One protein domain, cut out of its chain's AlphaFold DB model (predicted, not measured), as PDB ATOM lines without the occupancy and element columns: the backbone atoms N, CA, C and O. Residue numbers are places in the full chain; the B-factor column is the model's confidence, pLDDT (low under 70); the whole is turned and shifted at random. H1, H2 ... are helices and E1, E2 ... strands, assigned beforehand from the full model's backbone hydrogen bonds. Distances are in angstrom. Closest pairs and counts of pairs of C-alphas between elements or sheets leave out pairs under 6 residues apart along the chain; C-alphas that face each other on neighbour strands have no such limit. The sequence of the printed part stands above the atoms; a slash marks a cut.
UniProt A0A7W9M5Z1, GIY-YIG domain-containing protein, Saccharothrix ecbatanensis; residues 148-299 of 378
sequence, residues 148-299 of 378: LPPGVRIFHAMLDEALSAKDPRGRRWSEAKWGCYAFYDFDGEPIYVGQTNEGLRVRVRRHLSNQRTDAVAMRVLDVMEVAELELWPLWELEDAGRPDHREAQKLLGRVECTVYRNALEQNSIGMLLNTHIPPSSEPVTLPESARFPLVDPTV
ATOM      1  N   LEU A 148      59.306 -48.529 -37.736       78.50
ATOM      2  CA  LEU A 148      58.740 -47.533 -38.640       78.50
ATOM      3  C   LEU A 148      59.311 -46.135 -38.342       78.50
ATOM      4  O   LEU A 148      59.423 -45.766 -37.167       78.50
ATOM      5  N   PRO A 149      59.600 -45.313 -39.371       82.56
ATOM      6  CA  PRO A 149      59.994 -43.920 -39.179       82.56
ATOM      7  C   PRO A 149      58.947 -43.130 -38.370       82.56
ATOM      8  O   PRO A 149      57.752 -43.396 -38.523       82.56
ATOM      9  N   PRO A 150      59.341 -42.122 -37.563       78.19
ATOM     10  CA  PRO A 150      58.421 -41.383 -36.693       78.19
ATOM     11  C   PRO A 150      57.160 -40.872 -37.391       78.19
ATOM     12  O   PRO A 150      56.056 -41.189 -36.963       78.19
ATOM     13  N   GLY A 151      57.303 -40.187 -38.527       78.31
ATOM     14  CA  GLY A 151      56.142 -39.676 -39.258       78.31
ATOM     15  C   GLY A 151      55.274 -40.765 -39.907       78.31
ATOM     16  O   GLY A 151      54.135 -40.497 -40.266       78.31
ATOM     17  N   VAL A 152      55.790 -41.982 -40.113       83.19
ATOM     18  CA  VAL A 152      54.978 -43.125 -40.578       83.19
ATOM     19  C   VAL A 152      54.176 -43.697 -39.409       83.19
ATOM     20  O   VAL A 152      52.998 -43.998 -39.567       83.19
ATOM     21  N   ARG A 153      54.773 -43.774 -38.211       83.62
ATOM     22  CA  ARG A 153      54.052 -44.163 -36.987       83.62
ATOM     23  C   ARG A 153      52.922 -43.195 -36.660       83.62
ATOM     24  O   ARG A 153      51.822 -43.653 -36.382       83.62
ATOM     25  N   ILE A 154      53.196 -41.891 -36.730       85.88
ATOM     26  CA  ILE A 154      52.198 -40.832 -36.510       85.88
ATOM     27  C   ILE A 154      51.037 -40.999 -37.490       85.88
ATOM     28  O   ILE A 154      49.893 -41.086 -37.061       85.88
ATOM     29  N   PHE A 155      51.335 -41.156 -38.782       89.81
ATOM     30  CA  PHE A 155      50.305 -41.365 -39.797       89.81
ATOM     31  C   PHE A 155      49.427 -42.590 -39.508       89.81
ATOM     32  O   PHE A 155      48.204 -42.503 -39.564       89.81
ATOM     33  N   HIS A 156      50.025 -43.734 -39.155       89.25
ATOM     34  CA  HIS A 156      49.250 -44.927 -38.801       89.25
ATOM     35  C   HIS A 156      48.400 -44.728 -37.542       89.25
ATOM     36  O   HIS A 156      47.255 -45.171 -37.525       89.25
ATOM     37  N   ALA A 157      48.926 -44.050 -36.518       89.50
ATOM     38  CA  ALA A 157      48.184 -43.763 -35.294       89.50
ATOM     39  C   ALA A 157      46.971 -42.858 -35.565       89.50
ATOM     40  O   ALA A 157      45.866 -43.173 -35.131       89.50
ATOM     41  N   MET A 158      47.155 -41.788 -36.341       94.06
ATOM     42  CA  MET A 158      46.072 -40.867 -36.700       94.06
ATOM     43  C   MET A 158      45.056 -41.504 -37.647       94.06
ATOM     44  O   MET A 158      43.859 -41.265 -37.523       94.06
ATOM     45  N   LEU A 159      45.499 -42.383 -38.552       94.94
ATOM     46  CA  LEU A 159      44.588 -43.198 -39.350       94.94
ATOM     47  C   LEU A 159      43.745 -44.126 -38.467       94.94
ATOM     48  O   LEU A 159      42.543 -44.255 -38.689       94.94
ATOM     49  N   ASP A 160      44.341 -44.772 -37.467       94.00
ATOM     50  CA  ASP A 160      43.598 -45.628 -36.543       94.00
ATOM     51  C   ASP A 160      42.609 -44.833 -35.679       94.00
ATOM     52  O   ASP A 160      41.497 -45.315 -35.440       94.00
ATOM     53  N   GLU A 161      42.966 -43.614 -35.275       95.75
ATOM     54  CA  GLU A 161      42.069 -42.676 -34.598       95.75
ATOM     55  C   GLU A 161      40.893 -42.273 -35.498       95.75
ATOM     56  O   GLU A 161      39.739 -42.473 -35.116       95.75
ATOM     57  N   ALA A 162      41.166 -41.822 -36.726       96.75
ATOM     58  CA  ALA A 162      40.149 -41.455 -37.712       96.75
ATOM     59  C   ALA A 162      39.181 -42.615 -37.996       96.75
ATOM     60  O   ALA A 162      37.963 -42.443 -38.023       96.75
ATOM     61  N   LEU A 163      39.703 -43.835 -38.142       96.69
ATOM     62  CA  LEU A 163      38.879 -45.024 -38.361       96.69
ATOM     63  C   LEU A 163      38.100 -45.449 -37.104       96.69
ATOM     64  O   LEU A 163      37.092 -46.148 -37.220       96.69
ATOM     65  N   SER A 164      38.541 -45.044 -35.915       97.50
ATOM     66  CA  SER A 164      37.866 -45.339 -34.647       97.50
ATOM     67  C   SER A 164      36.873 -44.255 -34.223       97.50
ATOM     68  O   SER A 164      36.080 -44.500 -33.308       97.50
ATOM     69  N   ALA A 165      36.891 -43.096 -34.886       97.75
ATOM     70  CA  ALA A 165      36.005 -41.976 -34.612       97.75
ATOM     71  C   ALA A 165      34.535 -42.377 -34.757       97.75
ATOM     72  O   ALA A 165      34.153 -43.124 -35.666       97.75
ATOM     73  N   LYS A 166      33.704 -41.867 -33.845       97.75
ATOM     74  CA  LYS A 166      32.274 -42.164 -33.783       97.75
ATOM     75  C   LYS A 166      31.438 -41.004 -34.307       97.75
ATOM     76  O   LYS A 166      31.808 -39.845 -34.148       97.75
ATOM     77  N   ASP A 167      30.317 -41.339 -34.923       95.31
ATOM     78  CA  ASP A 167      29.263 -40.403 -35.280       95.31
ATOM     79  C   ASP A 167      28.438 -40.016 -34.033       95.31
ATOM     80  O   ASP A 167      28.589 -40.634 -32.968       95.31
ATOM     81  N   PRO A 168      27.529 -39.028 -34.133       94.25
ATOM     82  CA  PRO A 168      26.665 -38.630 -33.018       94.25
ATOM     83  C   PRO A 168      25.771 -39.754 -32.463       94.25
ATOM     84  O   PRO A 168      25.242 -39.635 -31.359       94.25
ATOM     85  N   ARG A 169      25.599 -40.857 -33.203       94.31
ATOM     86  CA  ARG A 169      24.822 -42.039 -32.796       94.31
ATOM     87  C   ARG A 169      25.699 -43.139 -32.182       94.31
ATOM     88  O   ARG A 169      25.199 -44.218 -31.873       94.31
ATOM     89  N   GLY A 170      26.996 -42.890 -31.999       95.62
ATOM     90  CA  GLY A 170      27.950 -43.823 -31.400       95.62
ATOM     91  C   GLY A 170      28.474 -44.912 -32.343       95.62
ATOM     92  O   GLY A 170      29.249 -45.768 -31.898       95.62
ATOM     93  N   ARG A 171      28.099 -44.889 -33.628       96.06
ATOM     94  CA  ARG A 171      28.623 -45.796 -34.660       96.06
ATOM     95  C   ARG A 171      29.976 -45.281 -35.122       96.06
ATOM     96  O   ARG A 171      30.177 -44.079 -35.204       96.06
ATOM     97  N   ARG A 172      30.920 -46.159 -35.444       97.75
ATOM     98  CA  ARG A 172      32.200 -45.714 -36.015       97.75
ATOM     99  C   ARG A 172      32.012 -45.358 -37.484       97.75
ATOM    100  O   ARG A 172      31.581 -46.227 -38.229       97.75
ATOM    101  N   TRP A 173      32.409 -44.158 -37.911       97.81
ATOM    102  CA  TRP A 173      32.266 -43.689 -39.303       97.81
ATOM    103  C   TRP A 173      32.768 -44.705 -40.333       97.81
ATOM    104  O   TRP A 173      32.149 -44.925 -41.368       97.81
ATOM    105  N   SER A 174      33.882 -45.369 -40.028       97.19
ATOM    106  CA  SER A 174      34.533 -46.302 -40.945       97.19
ATOM    107  C   SER A 174      33.902 -47.698 -41.018       97.19
ATOM    108  O   SER A 174      34.259 -48.468 -41.908       97.19
ATOM    109  N   GLU A 175      32.991 -48.056 -40.111       97.00
ATOM    110  CA  GLU A 175      32.414 -49.411 -40.068       97.00
ATOM    111  C   GLU A 175      31.261 -49.601 -41.054       97.00
ATOM    112  O   GLU A 175      30.757 -50.712 -41.176       97.00
ATOM    113  N   ALA A 176      30.860 -48.552 -41.777       96.94
ATOM    114  CA  ALA A 176      29.850 -48.701 -42.805       96.94
ATOM    115  C   ALA A 176      30.351 -49.609 -43.930       96.94
ATOM    116  O   ALA A 176      31.444 -49.402 -44.481       96.94
ATOM    117  N   LYS A 177      29.541 -50.602 -44.287       96.31
ATOM    118  CA  LYS A 177      29.793 -51.508 -45.407       96.31
ATOM    119  C   LYS A 177      29.781 -50.749 -46.730       96.31
ATOM    120  O   LYS A 177      30.629 -51.000 -47.589       96.31
ATOM    121  N   TRP A 178      28.838 -49.823 -46.873       97.62
ATOM    122  CA  TRP A 178      28.656 -48.999 -48.060       97.62
ATOM    123  C   TRP A 178      29.054 -47.555 -47.785       97.62
ATOM    124  O   TRP A 178      28.715 -46.986 -46.747       97.62
ATOM    125  N   GLY A 179      29.745 -46.938 -48.736       97.75
ATOM    126  CA  GLY A 179      30.035 -45.515 -48.650       97.75
ATOM    127  C   GLY A 179      31.081 -45.036 -49.637       97.75
ATOM    128  O   GLY A 179      31.702 -45.819 -50.363       97.75
ATOM    129  N   CYS A 180      31.279 -43.724 -49.624       98.25
ATOM    130  CA  CYS A 180      32.336 -43.048 -50.364       98.25
ATOM    131  C   CYS A 180      33.392 -42.487 -49.409       98.25
ATOM    132  O   CYS A 180      33.142 -42.277 -48.222       98.25
ATOM    133  N   TYR A 181      34.584 -42.248 -49.933       98.31
ATOM    134  CA  TYR A 181      35.681 -41.609 -49.220       98.31
ATOM    135  C   TYR A 181      36.493 -40.736 -50.173       98.31
ATOM    136  O   TYR A 181      36.532 -40.985 -51.382       98.31
ATOM    137  N   ALA A 182      37.166 -39.734 -49.620       98.06
ATOM    138  CA  ALA A 182      38.067 -38.859 -50.354       98.06
ATOM    139  C   ALA A 182      39.374 -38.659 -49.589       98.06
ATOM    140  O   ALA A 182      39.408 -38.694 -48.357       98.06
ATOM    141  N   PHE A 183      40.453 -38.465 -50.341       97.94
ATOM    142  CA  PHE A 183      41.769 -38.125 -49.817       97.94
ATOM    143  C   PHE A 183      42.131 -36.707 -50.228       97.94
ATOM    144  O   PHE A 183      41.893 -36.318 -51.377       97.94
ATOM    145  N   TYR A 184      42.756 -35.985 -49.304       97.62
ATOM    146  CA  TYR A 184      43.185 -34.607 -49.504       97.62
ATOM    147  C   TYR A 184      44.672 -34.464 -49.220       97.62
ATOM    148  O   TYR A 184      45.214 -35.187 -48.377       97.62
ATOM    149  N   ASP A 185      45.322 -33.544 -49.924       95.44
ATOM    150  CA  ASP A 185      46.733 -33.238 -49.710       95.44
ATOM    151  C   ASP A 185      46.971 -32.195 -48.604       95.44
ATOM    152  O   ASP A 185      46.058 -31.800 -47.874       95.44
ATOM    153  N   PHE A 186      48.229 -31.780 -48.438       94.44
ATOM    154  CA  PHE A 186      48.652 -30.842 -47.393       94.44
ATOM    155  C   PHE A 186      48.034 -29.439 -47.503       94.44
ATOM    156  O   PHE A 186      47.995 -28.748 -46.481       94.44
ATOM    157  N   ASP A 187      47.506 -29.057 -48.670       91.94
ATOM    158  CA  ASP A 187      46.799 -27.785 -48.884       91.94
ATOM    159  C   ASP A 187      45.278 -27.936 -48.723       91.94
ATOM    160  O   ASP A 187      44.526 -26.977 -48.884       91.94
ATOM    161  N   GLY A 188      44.805 -29.145 -48.401       94.00
ATOM    162  CA  GLY A 188      43.384 -29.454 -48.317       94.00
ATOM    163  C   GLY A 188      42.725 -29.671 -49.680       94.00
ATOM    164  O   GLY A 188      41.494 -29.732 -49.734       94.00
ATOM    165  N   GLU A 189      43.512 -29.826 -50.749       93.62
ATOM    166  CA  GLU A 189      43.029 -30.106 -52.102       93.62
ATOM    167  C   GLU A 189      42.580 -31.567 -52.211       93.62
ATOM    168  O   GLU A 189      43.344 -32.468 -51.844       93.62
ATOM    169  N   PRO A 190      41.374 -31.855 -52.731       96.00
ATOM    170  CA  PRO A 190      40.974 -33.230 -52.993       96.00
ATOM    171  C   PRO A 190      41.841 -33.805 -54.113       96.00
ATOM    172  O   PRO A 190      42.000 -33.191 -55.167       96.00
ATOM    173  N   ILE A 191      42.378 -35.007 -53.909       94.94
ATOM    174  CA  ILE A 191      43.273 -35.666 -54.876       94.94
ATOM    175  C   ILE A 191      42.740 -37.010 -55.375       94.94
ATOM    176  O   ILE A 191      43.139 -37.470 -56.446       94.94
ATOM    177  N   TYR A 192      41.838 -37.646 -54.628       95.38
ATOM    178  CA  TYR A 192      41.263 -38.942 -54.977       95.38
ATOM    179  C   TYR A 192      39.904 -39.129 -54.307       95.38
ATOM    180  O   TYR A 192      39.745 -38.795 -53.137       95.38
ATOM    181  N   VAL A 193      38.958 -39.726 -55.031       96.56
ATOM    182  CA  VAL A 193      37.650 -40.153 -54.510       96.56
ATOM    183  C   VAL A 193      37.469 -41.640 -54.786       96.56
ATOM    184  O   VAL A 193      37.875 -42.130 -55.837       96.56
ATOM    185  N   GLY A 194      36.841 -42.377 -53.881       95.06
ATOM    186  CA  GLY A 194      36.461 -43.756 -54.152       95.06
ATOM    187  C   GLY A 194      35.205 -44.177 -53.411       95.06
ATOM    188  O   GLY A 194      34.790 -43.547 -52.442       95.06
ATOM    189  N   GLN A 195      34.629 -45.286 -53.859       95.88
ATOM    190  CA  GLN A 195      33.493 -45.944 -53.220       95.88
ATOM    191  C   GLN A 195      33.853 -47.351 -52.732       95.88
ATOM    192  O   GLN A 195      34.871 -47.941 -53.120       95.88
ATOM    193  N   THR A 196      32.999 -47.916 -51.884       95.44
ATOM    194  CA  THR A 196      33.064 -49.324 -51.499       95.44
ATOM    195  C   THR A 196      31.705 -49.857 -51.053       95.44
ATOM    196  O   THR A 196      30.870 -49.110 -50.554       95.44
ATOM    197  N   ASN A 197      31.520 -51.166 -51.226       94.44
ATOM    198  CA  ASN A 197      30.463 -51.985 -50.629       94.44
ATOM    199  C   ASN A 197      31.038 -53.176 -49.820       94.44
ATOM    200  O   ASN A 197      30.305 -54.092 -49.443       94.44
ATOM    201  N   GLU A 198      32.361 -53.179 -49.593       91.56
ATOM    202  CA  GLU A 198      33.108 -54.168 -48.798       91.56
ATOM    203  C   GLU A 198      33.399 -53.661 -47.370       91.56
ATOM    204  O   GLU A 198      33.842 -54.436 -46.526       91.56
ATOM    205  N   GLY A 199      33.192 -52.364 -47.107       95.81
ATOM    206  CA  GLY A 199      33.545 -51.681 -45.861       95.81
ATOM    207  C   GLY A 199      34.512 -50.514 -46.059       95.81
ATOM    208  O   GLY A 199      35.624 -50.696 -46.573       95.81
ATOM    209  N   LEU A 200      34.132 -49.322 -45.580       97.19
ATOM    210  CA  LEU A 200      34.963 -48.109 -45.627       97.19
ATOM    211  C   LEU A 200      36.323 -48.339 -44.968       97.19
ATOM    212  O   LEU A 200      37.363 -48.106 -45.587       97.19
ATOM    213  N   ARG A 201      36.341 -48.894 -43.752       95.88
ATOM    214  CA  ARG A 201      37.569 -49.223 -43.019       95.88
ATOM    215  C   ARG A 201      38.495 -50.128 -43.817       95.88
ATOM    216  O   ARG A 201      39.701 -49.883 -43.875       95.88
ATOM    217  N   VAL A 202      37.934 -51.175 -44.422       92.88
ATOM    218  CA  VAL A 202      38.689 -52.160 -45.205       92.88
ATOM    219  C   VAL A 202      39.310 -51.483 -46.419       92.88
ATOM    220  O   VAL A 202      40.515 -51.625 -46.650       92.88
ATOM    221  N   ARG A 203      38.518 -50.716 -47.176       92.88
ATOM    222  CA  ARG A 203      38.977 -50.077 -48.410       92.88
ATOM    223  C   ARG A 203      40.009 -48.984 -48.145       92.88
ATOM    224  O   ARG A 203      41.067 -48.993 -48.779       92.88
ATOM    225  N   VAL A 204      39.759 -48.111 -47.171       94.38
ATOM    226  CA  VAL A 204      40.674 -47.026 -46.787       94.38
ATOM    227  C   VAL A 204      42.004 -47.584 -46.280       94.38
ATOM    228  O   VAL A 204      43.057 -47.174 -46.771       94.38
ATOM    229  N   ARG A 205      41.995 -48.587 -45.386       91.94
ATOM    230  CA  ARG A 205      43.239 -49.248 -44.942       91.94
ATOM    231  C   ARG A 205      43.983 -49.904 -46.094       91.94
ATOM    232  O   ARG A 205      45.210 -49.853 -46.134       91.94
ATOM    233  N   ARG A 206      43.270 -50.506 -47.051       88.19
ATOM    234  CA  ARG A 206      43.913 -51.085 -48.234       88.19
ATOM    235  C   ARG A 206      44.686 -50.007 -48.991       88.19
ATOM    236  O   ARG A 206      45.833 -50.252 -49.331       88.19
ATOM    237  N   HIS A 207      44.101 -48.830 -49.210       89.06
ATOM    238  CA  HIS A 207      44.775 -47.737 -49.915       89.06
ATOM    239  C   HIS A 207      45.932 -47.136 -49.114       89.06
ATOM    240  O   HIS A 207      47.022 -46.988 -49.652       89.06
ATOM    241  N   LEU A 208      45.726 -46.831 -47.835       88.69
ATOM    242  CA  LEU A 208      46.679 -46.033 -47.059       88.69
ATOM    243  C   LEU A 208      47.716 -46.859 -46.291       88.69
ATOM    244  O   LEU A 208      48.756 -46.342 -45.904       88.69
ATOM    245  N   SER A 209      47.459 -48.141 -46.037       72.94
ATOM    246  CA  SER A 209      48.369 -49.000 -45.266       72.94
ATOM    247  C   SER A 209      49.008 -50.101 -46.105       72.94
ATOM    248  O   SER A 209      50.034 -50.648 -45.708       72.94
ATOM    249  N   ASN A 210      48.426 -50.446 -47.257       58.78
ATOM    250  CA  ASN A 210      48.876 -51.572 -48.064       58.78
ATOM    251  C   ASN A 210      49.259 -51.101 -49.475       58.78
ATOM    252  O   ASN A 210      48.410 -50.738 -50.285       58.78
ATOM    253  N   GLN A 211      50.547 -51.163 -49.826       53.38
ATOM    254  CA  GLN A 211      51.059 -50.698 -51.130       53.38
ATOM    255  C   GLN A 211      50.591 -51.540 -52.346       53.38
ATOM    256  O   GLN A 211      51.158 -51.439 -53.430       53.38
ATOM    257  N   ARG A 212      49.573 -52.394 -52.179       46.53
ATOM    258  CA  ARG A 212      49.073 -53.359 -53.172       46.53
ATOM    259  C   ARG A 212      47.710 -52.997 -53.786       46.53
ATOM    260  O   ARG A 212      47.172 -53.807 -54.529       46.53
ATOM    261  N   THR A 213      47.116 -51.840 -53.482       57.69
ATOM    262  CA  THR A 213      45.866 -51.416 -54.162       57.69
ATOM    263  C   THR A 213      46.136 -50.903 -55.559       57.69
ATOM    264  O   THR A 213      47.167 -50.286 -55.745       57.69
ATOM    265  N   ASP A 214      45.217 -51.053 -56.515       57.31
ATOM    266  CA  ASP A 214      45.445 -50.614 -57.903       57.31
ATOM    267  C   ASP A 214      45.919 -49.152 -58.007       57.31
ATOM    268  O   ASP A 214      46.842 -48.860 -58.762       57.31
ATOM    269  N   ALA A 215      45.391 -48.253 -57.166       57.97
ATOM    270  CA  ALA A 215      45.842 -46.861 -57.100       57.97
ATOM    271  C   ALA A 215      47.288 -46.711 -56.573       57.97
ATOM    272  O   ALA A 215      48.082 -45.952 -57.120       57.97
ATOM    273  N   VAL A 216      47.690 -47.445 -55.536       59.16
ATOM    274  CA  VAL A 216      49.051 -47.322 -54.975       59.16
ATOM    275  C   VAL A 216      50.066 -48.188 -55.734       59.16
ATOM    276  O   VAL A 216      51.196 -47.771 -55.981       59.16
ATOM    277  N   ALA A 217      49.649 -49.370 -56.174       56.31
ATOM    278  CA  ALA A 217      50.434 -50.350 -56.914       56.31
ATOM    279  C   ALA A 217      50.779 -49.861 -58.324       56.31
ATOM    280  O   ALA A 217      51.894 -50.095 -58.789       56.31
ATOM    281  N   MET A 218      49.869 -49.139 -58.988       68.25
ATOM    282  CA  MET A 218      50.166 -48.466 -60.259       68.25
ATOM    283  C   MET A 218      50.825 -47.093 -60.070       68.25
ATOM    284  O   MET A 218      50.997 -46.379 -61.051       68.25
ATOM    285  N   ARG A 219      51.213 -46.723 -58.836       80.06
ATOM    286  CA  ARG A 219      51.834 -45.426 -58.498       80.06
ATOM    287  C   ARG A 219      50.969 -44.214 -58.862       80.06
ATOM    288  O   ARG A 219      51.490 -43.127 -59.083       80.06
ATOM    289  N   VAL A 220      49.653 -44.402 -58.909       83.56
ATOM    290  CA  VAL A 220      48.677 -43.342 -59.183       83.56
ATOM    291  C   VAL A 220      48.586 -42.384 -57.995       83.56
ATOM    292  O   VAL A 220      48.611 -41.171 -58.186       83.56
ATOM    293  N   LEU A 221      48.536 -42.932 -56.776       87.69
ATOM    294  CA  LEU A 221      48.465 -42.182 -55.522       87.69
ATOM    295  C   LEU A 221      49.746 -42.369 -54.700       87.69
ATOM    296  O   LEU A 221      50.117 -43.498 -54.365       87.69
ATOM    297  N   ASP A 222      50.386 -41.261 -54.326       88.75
ATOM    298  CA  ASP A 222      51.393 -41.252 -53.268       88.75
ATOM    299  C   ASP A 222      50.697 -41.118 -51.909       88.75
ATOM    300  O   ASP A 222      50.143 -40.073 -51.587       88.75
ATOM    301  N   VAL A 223      50.722 -42.177 -51.097       88.44
ATOM    302  CA  VAL A 223      50.080 -42.196 -49.768       88.44
ATOM    303  C   VAL A 223      50.638 -41.111 -48.852       88.44
ATOM    304  O   VAL A 223      49.922 -40.572 -48.020       88.44
ATOM    305  N   MET A 224      51.915 -40.773 -49.007       86.69
ATOM    306  CA  MET A 224      52.562 -39.778 -48.154       86.69
ATOM    307  C   MET A 224      52.155 -38.345 -48.498       86.69
ATOM    308  O   MET A 224      52.470 -37.446 -47.725       86.69
ATOM    309  N   GLU A 225      51.502 -38.150 -49.645       90.31
ATOM    310  CA  GLU A 225      50.884 -36.885 -50.041       90.31
ATOM    311  C   GLU A 225      49.502 -36.712 -49.394       90.31
ATOM    312  O   GLU A 225      48.970 -35.610 -49.391       90.31
ATOM    313  N   VAL A 226      48.915 -37.774 -48.830       94.56
ATOM    314  CA  VAL A 226      47.608 -37.718 -48.167       94.56
ATOM    315  C   VAL A 226      47.767 -37.143 -46.761       94.56
ATOM    316  O   VAL A 226      48.394 -37.757 -45.895       94.56
ATOM    317  N   ALA A 227      47.151 -35.990 -46.517       96.25
ATOM    318  CA  ALA A 227      47.129 -35.333 -45.216       96.25
ATOM    319  C   ALA A 227      45.792 -35.507 -44.487       96.25
ATOM    320  O   ALA A 227      45.766 -35.427 -43.258       96.25
ATOM    321  N   GLU A 228      44.690 -35.743 -45.207       98.38
ATOM    322  CA  GLU A 228      43.349 -35.856 -44.618       98.38
ATOM    323  C   GLU A 228      42.479 -36.890 -45.341       98.38
ATOM    324  O   GLU A 228      42.683 -37.208 -46.518       98.38
ATOM    325  N   LEU A 229      41.490 -37.401 -44.610       98.44
ATOM    326  CA  LEU A 229      40.504 -38.386 -45.048       98.44
ATOM    327  C   LEU A 229      39.103 -37.854 -44.780       98.44
ATOM    328  O   LEU A 229      38.821 -37.474 -43.649       98.44
ATOM    329  N   GLU A 230      38.206 -37.934 -45.756       98.75
ATOM    330  CA  GLU A 230      36.774 -37.713 -45.538       98.75
ATOM    331  C   GLU A 230      35.969 -38.972 -45.858       98.75
ATOM    332  O   GLU A 230      36.291 -39.695 -46.805       98.75
ATOM    333  N   LEU A 231      34.956 -39.257 -45.038       98.62
ATOM    334  CA  LEU A 231      34.100 -40.439 -45.135       98.62
ATOM    335  C   LEU A 231      32.633 -40.029 -45.272       98.62
ATOM    336  O   LEU A 231      32.147 -39.258 -44.450       98.62
ATOM    337  N   TRP A 232      31.930 -40.630 -46.234       98.44
ATOM    338  CA  TRP A 232      30.478 -40.539 -46.439       98.44
ATOM    339  C   TRP A 232      29.846 -41.933 -46.309       98.44
ATOM    340  O   TRP A 232      29.712 -42.645 -47.314       98.44
ATOM    341  N   PRO A 233      29.496 -42.369 -45.089       97.88
ATOM    342  CA  PRO A 233      28.781 -43.622 -44.873       97.88
ATOM    343  C   PRO A 233      27.382 -43.622 -45.490       97.88
ATOM    344  O   PRO A 233      26.650 -42.643 -45.364       97.88
ATOM    345  N   LEU A 234      26.976 -44.751 -46.069       97.06
ATOM    346  CA  LEU A 234      25.601 -44.998 -46.517       97.06
ATOM    347  C   LEU A 234      24.960 -46.052 -45.619       97.06
ATOM    348  O   LEU A 234      24.796 -47.214 -45.992       97.06
ATOM    349  N   TRP A 235      24.642 -45.632 -44.395       95.75
ATOM    350  CA  TRP A 235      24.097 -46.499 -43.350       95.75
ATOM    351  C   TRP A 235      22.760 -47.143 -43.729       95.75
ATOM    352  O   TRP A 235      22.425 -48.218 -43.244       95.75
ATOM    353  N   GLU A 236      21.990 -46.490 -44.593       92.62
ATOM    354  CA  GLU A 236      20.734 -46.996 -45.138       92.62
ATOM    355  C   GLU A 236      20.915 -48.228 -46.040       92.62
ATOM    356  O   GLU A 236      19.943 -48.926 -46.319       92.62
ATOM    357  N   LEU A 237      22.147 -48.516 -46.476       94.00
ATOM    358  CA  LEU A 237      22.478 -49.657 -47.331       94.00
ATOM    359  C   LEU A 237      23.105 -50.837 -46.568       94.00
ATOM    360  O   LEU A 237      23.456 -51.834 -47.201       94.00
ATOM    361  N   GLU A 238      23.257 -50.766 -45.240       89.00
ATOM    362  CA  GLU A 238      23.917 -51.824 -44.450       89.00
ATOM    363  C   GLU A 238      23.280 -53.205 -44.665       89.00
ATOM    364  O   GLU A 238      23.981 -54.185 -44.942       89.00
ATOM    365  N   ASP A 239      21.947 -53.250 -44.656       85.88
ATOM    366  CA  ASP A 239      21.164 -54.477 -44.806       85.88
ATOM    367  C   ASP A 239      20.871 -54.841 -46.273       85.88
ATOM    368  O   ASP A 239      20.155 -55.808 -46.543       85.88
ATOM    369  N   ALA A 240      21.431 -54.105 -47.245       81.12
ATOM    370  CA  ALA A 240      21.196 -54.355 -48.666       81.12
ATOM    371  C   ALA A 240      21.711 -55.750 -49.076       81.12
ATOM    372  O   ALA A 240      22.914 -55.986 -49.273       81.12
ATOM    373  N   GLY A 241      20.770 -56.690 -49.200       74.75
ATOM    374  CA  GLY A 241      20.995 -58.071 -49.621       74.75
ATOM    375  C   GLY A 241      21.011 -58.244 -51.142       74.75
ATOM    376  O   GLY A 241      21.035 -57.281 -51.901       74.75
ATOM    377  N   ARG A 242      20.972 -59.501 -51.615       71.44
ATOM    378  CA  ARG A 242      20.932 -59.824 -53.058       71.44
ATOM    379  C   ARG A 242      19.794 -59.156 -53.855       71.44
ATOM    380  O   ARG A 242      20.107 -58.702 -54.954       71.44
ATOM    381  N   PRO A 243      18.527 -59.108 -53.391       69.19
ATOM    382  CA  PRO A 243      17.449 -58.516 -54.189       69.19
ATOM    383  C   PRO A 243      17.620 -57.000 -54.380       69.19
ATOM    384  O   PRO A 243      17.430 -56.510 -55.491       69.19
ATOM    385  N   ASP A 244      18.094 -56.287 -53.357       84.56
ATOM    386  CA  ASP A 244      18.242 -54.823 -53.385       84.56
ATOM    387  C   ASP A 244      19.634 -54.362 -53.839       84.56
ATOM    388  O   ASP A 244      19.881 -53.171 -54.032       84.56
ATOM    389  N   HIS A 245      20.557 -55.304 -54.061       88.62
ATOM    390  CA  HIS A 245      21.962 -55.018 -54.352       88.62
ATOM    391  C   HIS A 245      22.147 -54.090 -55.554       88.62
ATOM    392  O   HIS A 245      23.027 -53.233 -55.555       88.62
ATOM    393  N   ARG A 246      21.318 -54.259 -56.589       91.19
ATOM    394  CA  ARG A 246      21.409 -53.455 -57.811       91.19
ATOM    395  C   ARG A 246      21.000 -52.004 -57.566       91.19
ATOM    396  O   ARG A 246      21.654 -51.106 -58.091       91.19
ATOM    397  N   GLU A 247      19.952 -51.770 -56.783       91.56
ATOM    398  CA  GLU A 247      19.522 -50.413 -56.428       91.56
ATOM    399  C   GLU A 247      20.507 -49.763 -55.448       91.56
ATOM    400  O   GLU A 247      20.884 -48.608 -55.643       91.56
ATOM    401  N   ALA A 248      21.040 -50.528 -54.489       93.69
ATOM    402  CA  ALA A 248      22.113 -50.077 -53.602       93.69
ATOM    403  C   ALA A 248      23.372 -49.651 -54.382       93.69
ATOM    404  O   ALA A 248      23.929 -48.585 -54.130       93.69
ATOM    405  N   GLN A 249      23.785 -50.429 -55.393       93.88
ATOM    406  CA  GLN A 249      24.894 -50.058 -56.282       93.88
ATOM    407  C   GLN A 249      24.609 -48.790 -57.090       93.88
ATOM    408  O   GLN A 249      25.504 -47.962 -57.256       93.88
ATOM    409  N   LYS A 250      23.380 -48.610 -57.589       94.06
ATOM    410  CA  LYS A 250      23.004 -47.377 -58.296       94.06
ATOM    411  C   LYS A 250      23.082 -46.165 -57.372       94.06
ATOM    412  O   LYS A 250      23.621 -45.142 -57.788       94.06
ATOM    413  N   LEU A 251      22.574 -46.269 -56.141       94.88
ATOM    414  CA  LEU A 251      22.665 -45.181 -55.168       94.88
ATOM    415  C   LEU A 251      24.125 -44.866 -54.830       94.88
ATOM    416  O   LEU A 251      24.522 -43.707 -54.929       94.88
ATOM    417  N   LEU A 252      24.933 -45.887 -54.530       96.62
ATOM    418  CA  LEU A 252      26.365 -45.726 -54.267       96.62
ATOM    419  C   LEU A 252      27.069 -45.008 -55.433       96.62
ATOM    420  O   LEU A 252      27.784 -44.038 -55.203       96.62
ATOM    421  N   GLY A 253      26.791 -45.403 -56.680       96.19
ATOM    422  CA  GLY A 253      27.353 -44.754 -57.866       96.19
ATOM    423  C   GLY A 253      26.917 -43.292 -58.039       96.19
ATOM    424  O   GLY A 253      27.717 -42.459 -58.467       96.19
ATOM    425  N   ARG A 254      25.678 -42.939 -57.672       96.75
ATOM    426  CA  ARG A 254      25.202 -41.540 -57.679       96.75
ATOM    427  C   ARG A 254      25.880 -40.692 -56.607       96.75
ATOM    428  O   ARG A 254      26.243 -39.543 -56.872       96.75
ATOM    429  N   VAL A 255      26.068 -41.260 -55.416       97.75
ATOM    430  CA  VAL A 255      26.803 -40.616 -54.321       97.75
ATOM    431  C   VAL A 255      28.260 -40.415 -54.733       97.75
ATOM    432  O   VAL A 255      28.740 -39.287 -54.667       97.75
ATOM    433  N   GLU A 256      28.929 -41.442 -55.270       97.62
ATOM    434  CA  GLU A 256      30.309 -41.346 -55.771       97.62
ATOM    435  C   GLU A 256      30.437 -40.259 -56.845       97.62
ATOM    436  O   GLU A 256      31.335 -39.423 -56.772       97.62
ATOM    437  N   CYS A 257      29.516 -40.223 -57.811       96.81
ATOM    438  CA  CYS A 257      29.491 -39.199 -58.853       96.81
ATOM    439  C   CYS A 257      29.352 -37.786 -58.267       96.81
ATOM    440  O   CYS A 257      30.042 -36.866 -58.706       96.81
ATOM    441  N   THR A 258      28.498 -37.613 -57.257       98.06
ATOM    442  CA  THR A 258      28.293 -36.318 -56.592       98.06
ATOM    443  C   THR A 258      29.533 -35.897 -55.801       98.06
ATOM    444  O   THR A 258      30.020 -34.787 -55.999       98.06
ATOM    445  N   VAL A 259      30.110 -36.789 -54.985       97.94
ATOM    446  CA  VAL A 259      31.366 -36.524 -54.255       97.94
ATOM    447  C   VAL A 259      32.491 -36.177 -55.232       97.94
ATOM    448  O   VAL A 259      33.211 -35.204 -55.027       97.94
ATOM    449  N   TYR A 260      32.613 -36.925 -56.330       96.81
ATOM    450  CA  TYR A 260      33.628 -36.698 -57.355       96.81
ATOM    451  C   TYR A 260      33.483 -35.332 -58.039       96.81
ATOM    452  O   TYR A 260      34.484 -34.650 -58.252       96.81
ATOM    453  N   ARG A 261      32.258 -34.899 -58.365       95.12
ATOM    454  CA  ARG A 261      32.022 -33.564 -58.939       95.12
ATOM    455  C   ARG A 261      32.346 -32.449 -57.953       95.12
ATOM    456  O   ARG A 261      33.088 -31.546 -58.324       95.12
ATOM    457  N   ASN A 262      31.881 -32.559 -56.710       95.81
ATOM    458  CA  ASN A 262      32.184 -31.574 -55.670       95.81
ATOM    459  C   ASN A 262      33.701 -31.460 -55.454       95.81
ATOM    460  O   ASN A 262      34.243 -30.361 -55.372       95.81
ATOM    461  N   ALA A 263      34.404 -32.596 -55.435       95.50
ATOM    462  CA  ALA A 263      35.858 -32.632 -55.349       95.50
ATOM    463  C   ALA A 263      36.533 -31.973 -56.565       95.50
ATOM    464  O   ALA A 263      37.506 -31.247 -56.403       95.50
ATOM    465  N   LEU A 264      36.021 -32.175 -57.784       91.75
ATOM    466  CA  LEU A 264      36.552 -31.514 -58.980       91.75
ATOM    467  C   LEU A 264      36.356 -29.994 -58.979       91.75
ATOM    468  O   LEU A 264      37.205 -29.297 -59.524       91.75
ATOM    469  N   GLU A 265      35.249 -29.498 -58.429       90.88
ATOM    470  CA  GLU A 265      34.968 -28.060 -58.321       90.88
ATOM    471  C   GLU A 265      35.871 -27.371 -57.295       90.88
ATOM    472  O   GLU A 265      36.253 -26.219 -57.482       90.88
ATOM    473  N   GLN A 266      36.239 -28.087 -56.232       90.25
ATOM    474  CA  GLN A 266      37.158 -27.603 -55.199       90.25
ATOM    475  C   GLN A 266      38.630 -27.740 -55.599       90.25
ATOM    476  O   GLN A 266      39.478 -27.064 -55.025       90.25
ATOM    477  N   ASN A 267      38.943 -28.620 -56.553       89.12
ATOM    478  CA  ASN A 267      40.311 -28.886 -56.971       89.12
ATOM    479  C   ASN A 267      40.848 -27.756 -57.863       89.12
ATOM    480  O   ASN A 267      40.317 -27.525 -58.952       89.12
ATOM    481  N   SER A 268      41.954 -27.117 -57.478       83.75
ATOM    482  CA  SER A 268      42.526 -25.994 -58.245       83.75
ATOM    483  C   SER A 268      43.032 -26.357 -59.649       83.75
ATOM    484  O   SER A 268      43.207 -25.475 -60.485       83.75
ATOM    485  N   ILE A 269      43.239 -27.645 -59.928       82.75
ATOM    486  CA  ILE A 269      43.640 -28.186 -61.237       82.75
ATOM    487  C   ILE A 269      42.411 -28.712 -61.998       82.75
ATOM    488  O   ILE A 269      42.505 -29.081 -63.159       82.75
ATOM    489  N   GLY A 270      41.227 -28.797 -61.392       85.00
ATOM    490  CA  GLY A 270      40.034 -29.351 -62.035       85.00
ATOM    491  C   GLY A 270      40.172 -30.816 -62.487       85.00
ATOM    492  O   GLY A 270      39.409 -31.270 -63.356       85.00
ATOM    493  N   MET A 271      41.131 -31.569 -61.928       87.50
ATOM    494  CA  MET A 271      41.362 -32.991 -62.204       87.50
ATOM    495  C   MET A 271      41.835 -33.744 -60.956       87.50
ATOM    496  O   MET A 271      42.662 -33.255 -60.195       87.50
ATOM    497  N   LEU A 272      41.364 -34.984 -60.797       91.69
ATOM    498  CA  LEU A 272      41.757 -35.889 -59.711       91.69
ATOM    499  C   LEU A 272      42.625 -37.040 -60.235       91.69
ATOM    500  O   LEU A 272      42.653 -37.323 -61.434       91.69
ATOM    501  N   LEU A 273      43.286 -37.762 -59.327       92.38
ATOM    502  CA  LEU A 273      44.140 -38.915 -59.645       92.38
ATOM    503  C   LEU A 273      43.345 -40.191 -59.982       92.38
ATOM    504  O   LEU A 273      43.919 -41.252 -60.209       92.38
ATOM    505  N   ASN A 274      42.019 -40.125 -60.016       91.00
ATOM    506  CA  ASN A 274      41.150 -41.243 -60.351       91.00
ATOM    507  C   ASN A 274      41.429 -41.816 -61.753       91.00
ATOM    508  O   ASN A 274      41.284 -41.132 -62.764       91.00
ATOM    509  N   THR A 275      41.742 -43.113 -61.833       85.56
ATOM    510  CA  THR A 275      41.799 -43.843 -63.115       85.56
ATOM    511  C   THR A 275      40.409 -44.221 -63.626       85.56
ATOM    512  O   THR A 275      40.175 -44.259 -64.834       85.56
ATOM    513  N   HIS A 276      39.480 -44.489 -62.709       86.06
ATOM    514  CA  HIS A 276      38.073 -44.703 -63.010       86.06
ATOM    515  C   HIS A 276      37.293 -43.424 -62.710       86.06
ATOM    516  O   HIS A 276      37.292 -42.957 -61.569       86.06
ATOM    517  N   ILE A 277      36.637 -42.871 -63.730       87.62
ATOM    518  CA  ILE A 277      35.743 -41.724 -63.569       87.62
ATOM    519  C   ILE A 277      34.324 -42.253 -63.349       87.62
ATOM    520  O   ILE A 277      33.843 -43.009 -64.197       87.62
ATOM    521  N   PRO A 278      33.645 -41.863 -62.255       88.56
ATOM    522  CA  PRO A 278      32.257 -42.240 -62.040       88.56
ATOM    523  C   PRO A 278      31.383 -41.770 -63.212       88.56
ATOM    524  O   PRO A 278      31.517 -40.621 -63.650       88.56
ATOM    525  N   PRO A 279      30.485 -42.619 -63.741       87.06
ATOM    526  CA  PRO A 279      29.589 -42.219 -64.815       87.06
ATOM    527  C   PRO A 279      28.714 -41.043 -64.375       87.06
ATOM    528  O   PRO A 279      28.305 -40.945 -63.216       87.06
ATOM    529  N   SER A 280      28.420 -40.144 -65.315       90.06
ATOM    530  CA  SER A 280      27.571 -38.987 -65.045       90.06
ATOM    531  C   SER A 280      26.183 -39.444 -64.592       90.06
ATOM    532  O   SER A 280      25.531 -40.233 -65.270       90.06
ATOM    533  N   SER A 281      25.731 -38.932 -63.453       92.19
ATOM    534  CA  SER A 281      24.391 -39.178 -62.913       92.19
ATOM    535  C   SER A 281      23.797 -37.900 -62.322       92.19
ATOM    536  O   SER A 281      24.512 -36.918 -62.142       92.19
ATOM    537  N   GLU A 282      22.498 -37.857 -62.045       93.25
ATOM    538  CA  GLU A 282      21.912 -36.689 -61.379       93.25
ATOM    539  C   GLU A 282      22.470 -36.534 -59.955       93.25
ATOM    540  O   GLU A 282      22.477 -37.532 -59.218       93.25
ATOM    541  N   PRO A 283      22.919 -35.319 -59.564       94.25
ATOM    542  CA  PRO A 283      23.397 -35.049 -58.213       94.25
ATOM    543  C   PRO A 283      22.398 -35.499 -57.147       94.25
ATOM    544  O   PRO A 283      21.183 -35.384 -57.318       94.25
ATOM    545  N   VAL A 284      22.921 -36.007 -56.036       96.44
ATOM    546  CA  VAL A 284      22.128 -36.366 -54.854       96.44
ATOM    547  C   VAL A 284      22.495 -35.473 -53.680       96.44
ATOM    548  O   VAL A 284      23.568 -34.877 -53.647       96.44
ATOM    549  N   THR A 285      21.615 -35.398 -52.684       96.62
ATOM    550  CA  THR A 285      22.027 -34.879 -51.377       96.62
ATOM    551  C   THR A 285      23.001 -35.877 -50.764       96.62
ATOM    552  O   THR A 285      22.672 -37.055 -50.634       96.62
ATOM    553  N   LEU A 286      24.214 -35.423 -50.455       96.75
ATOM    554  CA  LEU A 286      25.215 -36.274 -49.823       96.75
ATOM    555  C   LEU A 286      24.795 -36.601 -48.383       96.75
ATOM    556  O   LEU A 286      24.215 -35.739 -47.715       96.75
ATOM    557  N   PRO A 287      25.084 -37.821 -47.893       94.94
ATOM    558  CA  PRO A 287      24.923 -38.127 -46.478       94.94
ATOM    559  C   PRO A 287      25.886 -37.273 -45.643       94.94
ATOM    560  O   PRO A 287      26.815 -36.655 -46.166       94.94
ATOM    561  N   GLU A 288      25.676 -37.271 -44.330       96.12
ATOM    562  CA  GLU A 288      26.613 -36.656 -43.390       96.12
ATOM    563  C   GLU A 288      28.022 -37.234 -43.589       96.12
ATOM    564  O   GLU A 288      28.184 -38.447 -43.770       96.12
ATOM    565  N   SER A 289      29.031 -36.365 -43.555       97.75
ATOM    566  CA  SER A 289      30.432 -36.754 -43.647       97.75
ATOM    567  C   SER A 289      31.237 -36.327 -42.439       97.75
ATOM    568  O   SER A 289      30.869 -35.417 -41.697       97.75
ATOM    569  N   ALA A 290      32.376 -36.988 -42.272       98.19
ATOM    570  CA  ALA A 290      33.389 -36.578 -41.319       98.19
ATOM    571  C   ALA A 290      34.767 -36.577 -41.979       98.19
ATOM    572  O   ALA A 290      35.171 -37.570 -42.596       98.19
ATOM    573  N   ARG A 291      35.474 -35.451 -41.831       98.25
ATOM    574  CA  ARG A 291      36.838 -35.229 -42.319       98.25
ATOM    575  C   ARG A 291      37.819 -35.256 -41.153       98.25
ATOM    576  O   ARG A 291      37.591 -34.621 -40.126       98.25
ATOM    577  N   PHE A 292      38.911 -35.987 -41.325       98.06
ATOM    578  CA  PHE A 292      39.893 -36.275 -40.289       98.06
ATOM    579  C   PHE A 292      41.307 -35.939 -40.770       98.06
ATOM    580  O   PHE A 292      41.673 -36.331 -41.884       98.06
ATOM    581  N   PRO A 293      42.135 -35.289 -39.936       96.38
ATOM    582  CA  PRO A 293      43.559 -35.185 -40.207       96.38
ATOM    583  C   PRO A 293      44.225 -36.558 -40.056       96.38
ATOM    584  O   PRO A 293      43.926 -37.314 -39.134       96.38
ATOM    585  N   LEU A 294      45.160 -36.868 -40.949       95.50
ATOM    586  CA  LEU A 294      45.996 -38.075 -40.907       95.50
ATOM    587  C   LEU A 294      47.459 -37.770 -40.561       95.50
ATOM    588  O   LEU A 294      48.286 -38.677 -40.481       95.50
ATOM    589  N   VAL A 295      47.792 -36.495 -40.378       92.06
ATOM    590  CA  VAL A 295      49.120 -36.015 -39.990       92.06
ATOM    591  C   VAL A 295      48.984 -34.944 -38.918       92.06
ATOM    592  O   VAL A 295      48.047 -34.144 -38.951       92.06
ATOM    593  N   ASP A 296      49.918 -34.930 -37.969       88.88
ATOM    594  CA  ASP A 296      49.964 -33.908 -36.927       88.88
ATOM    595  C   ASP A 296      50.545 -32.593 -37.493       88.88
ATOM    596  O   ASP A 296      51.069 -32.581 -38.615       88.88
ATOM    597  N   PRO A 297      50.457 -31.468 -36.759       88.75
ATOM    598  CA  PRO A 297      50.971 -30.186 -37.238       88.75
ATOM    599  C   PRO A 297      52.459 -30.218 -37.611       88.75
ATOM    600  O   PRO A 297      52.849 -29.618 -38.609       88.75
ATOM    601  N   THR A 298      53.282 -30.962 -36.868       85.69
ATOM    602  CA  THR A 298      54.724 -31.077 -37.130       85.69
ATOM    603  C   THR A 298      54.996 -31.819 -38.438       85.69
ATOM    604  O   THR A 298      55.775 -31.363 -39.274       85.69
ATOM    605  N   VAL A 299      54.336 -32.954 -38.663       87.12
ATOM    606  CA  VAL A 299      54.439 -33.721 -39.908       87.12
ATOM    607  C   VAL A 299      53.858 -32.927 -41.073       87.12
ATOM    608  O   VAL A 299      54.434 -32.971 -42.163       87.12
TER     609      VAL A 299
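AT A GLANCE: This is residues 148 to 299 of the 378 residues of the protein "GIY-YIG domain-containing protein" of Saccharothrix ecbatanensis (UniProt A0A7W9M5Z1). A single antiparallel sheet of four strands makes the core, sandwiched between helices: the long helix H4 runs along one face, over E2 and E1, and H1 and H2 run along the other, nearly parallel in line but pointing opposite ways. The small helix H3 lies off the sheet, to the side of the last residues of H2 and near His 207, and a long stretch without a named element, residues 267 to 289, leads from H4 back to the edge strand E4. The printed part has 152 residues, with four named helices and four named strands in the order H1, E1, E2, H2, H3, E3, H4, E4; the sheet order is E2, E1, E3, E4. The class is mixed, helices and strands, though under half of the residues, 74 of 152, are in named elements. The whole is compact, with a radius of gyration of the C-alphas of 15.1 A and spans of 47 by 36 by 28 A.

IN THESE COORDINATES: The strands of the sheet are E2, residues 190 to 196 and 18.0 A from first to last C-alpha; E1, residues 179 to 184 and 17.1 A; E3, residues 228 to 233 and 16.5 A; and E4, residues 290 to 293 and 10.3 A. E4 ends at C-alpha 293, at (43.559, -35.185, -40.207). The longest helix, H4, has residues 245 to 266 and measures 31.4 A; its C-alpha 245 is at (21.962, -55.018, -54.352). H1, residues 150 to 164, measures 21.0 A and begins with C-alpha 150 at (58.421, -41.383, -36.693). H2, residues 200 to 209, measures 13.4 A, and H3, residues 214 to 217, measures 5.1 A.

HOW THE PARTS SIT: In the sheet, E2 and E4 are edge strands, and E1 and E3 are inner ones. E1 and E2 form a hairpin, antiparallel at 160 degrees, with N 181 and O 194 within hydrogen-bond range at 2.8 A. E1 and E3 are antiparallel at 167 degrees, with N 182 and O 230 at 2.9 A. E3 and E4 are antiparallel at 160 degrees, with N 292 and O 229 at 2.8 A. The sheet and its helices form three layers, helices on both faces of a sheet: H1 and H2 on one face, H4 on the other. H4 is on the sheet at a height of 8.2 A, over E2 and E1, and runs along the strands, at 4 degrees to E2 on the local plane; its closest C-alphas to E2 are those of Ala 263 and Pro 190, 5.7 A apart. H2, on the opposite face, has a height of 9.4 A and lies over E1, at 24 degrees to it on the local plane; the C-alphas of Leu 200 and Gly 179 are their closest, at 6.3 A. H1, on the same face as H2, has a height of 9.3 A and lies over E4, at 12 degrees to it on the local plane; the C-alphas of Ala 162 and Phe 292 are their closest, at 5.8 A. H1 and H2 are close but not clearly touching, their closest C-alphas being those of Leu 163 and Arg 201 at 6.4 A; they run opposite ways at a shallow tilt of 4 degrees. H3 is not on the sheet; it is close to H2 but not clearly touching, with the C-alphas of Val 216 and His 207 closest at 6.6 A. H2 and H4 are apart. E2, H2 with H3, and E3 make a split strand-helix-strand unit, two strands running the same way with helices between them along the chain and E1 between them in the sheet; its crossover is right-handed. In H1, H2 and H4 every O i to N i+4 pair is within hydrogen-bond range, while H3 is too short for such a pair.

THE WHOLE: The C-alphas farthest apart are those of Pro 243 and Thr 298, at 49.3 A. The printed part has no cut. The links H1 to E1, E3 to H4 and H4 to E4 are long, with 14, 11 and 23 residues. The mean pLDDT of the printed part is 90.2; residues 210 to 218 and residue 243 are under 70.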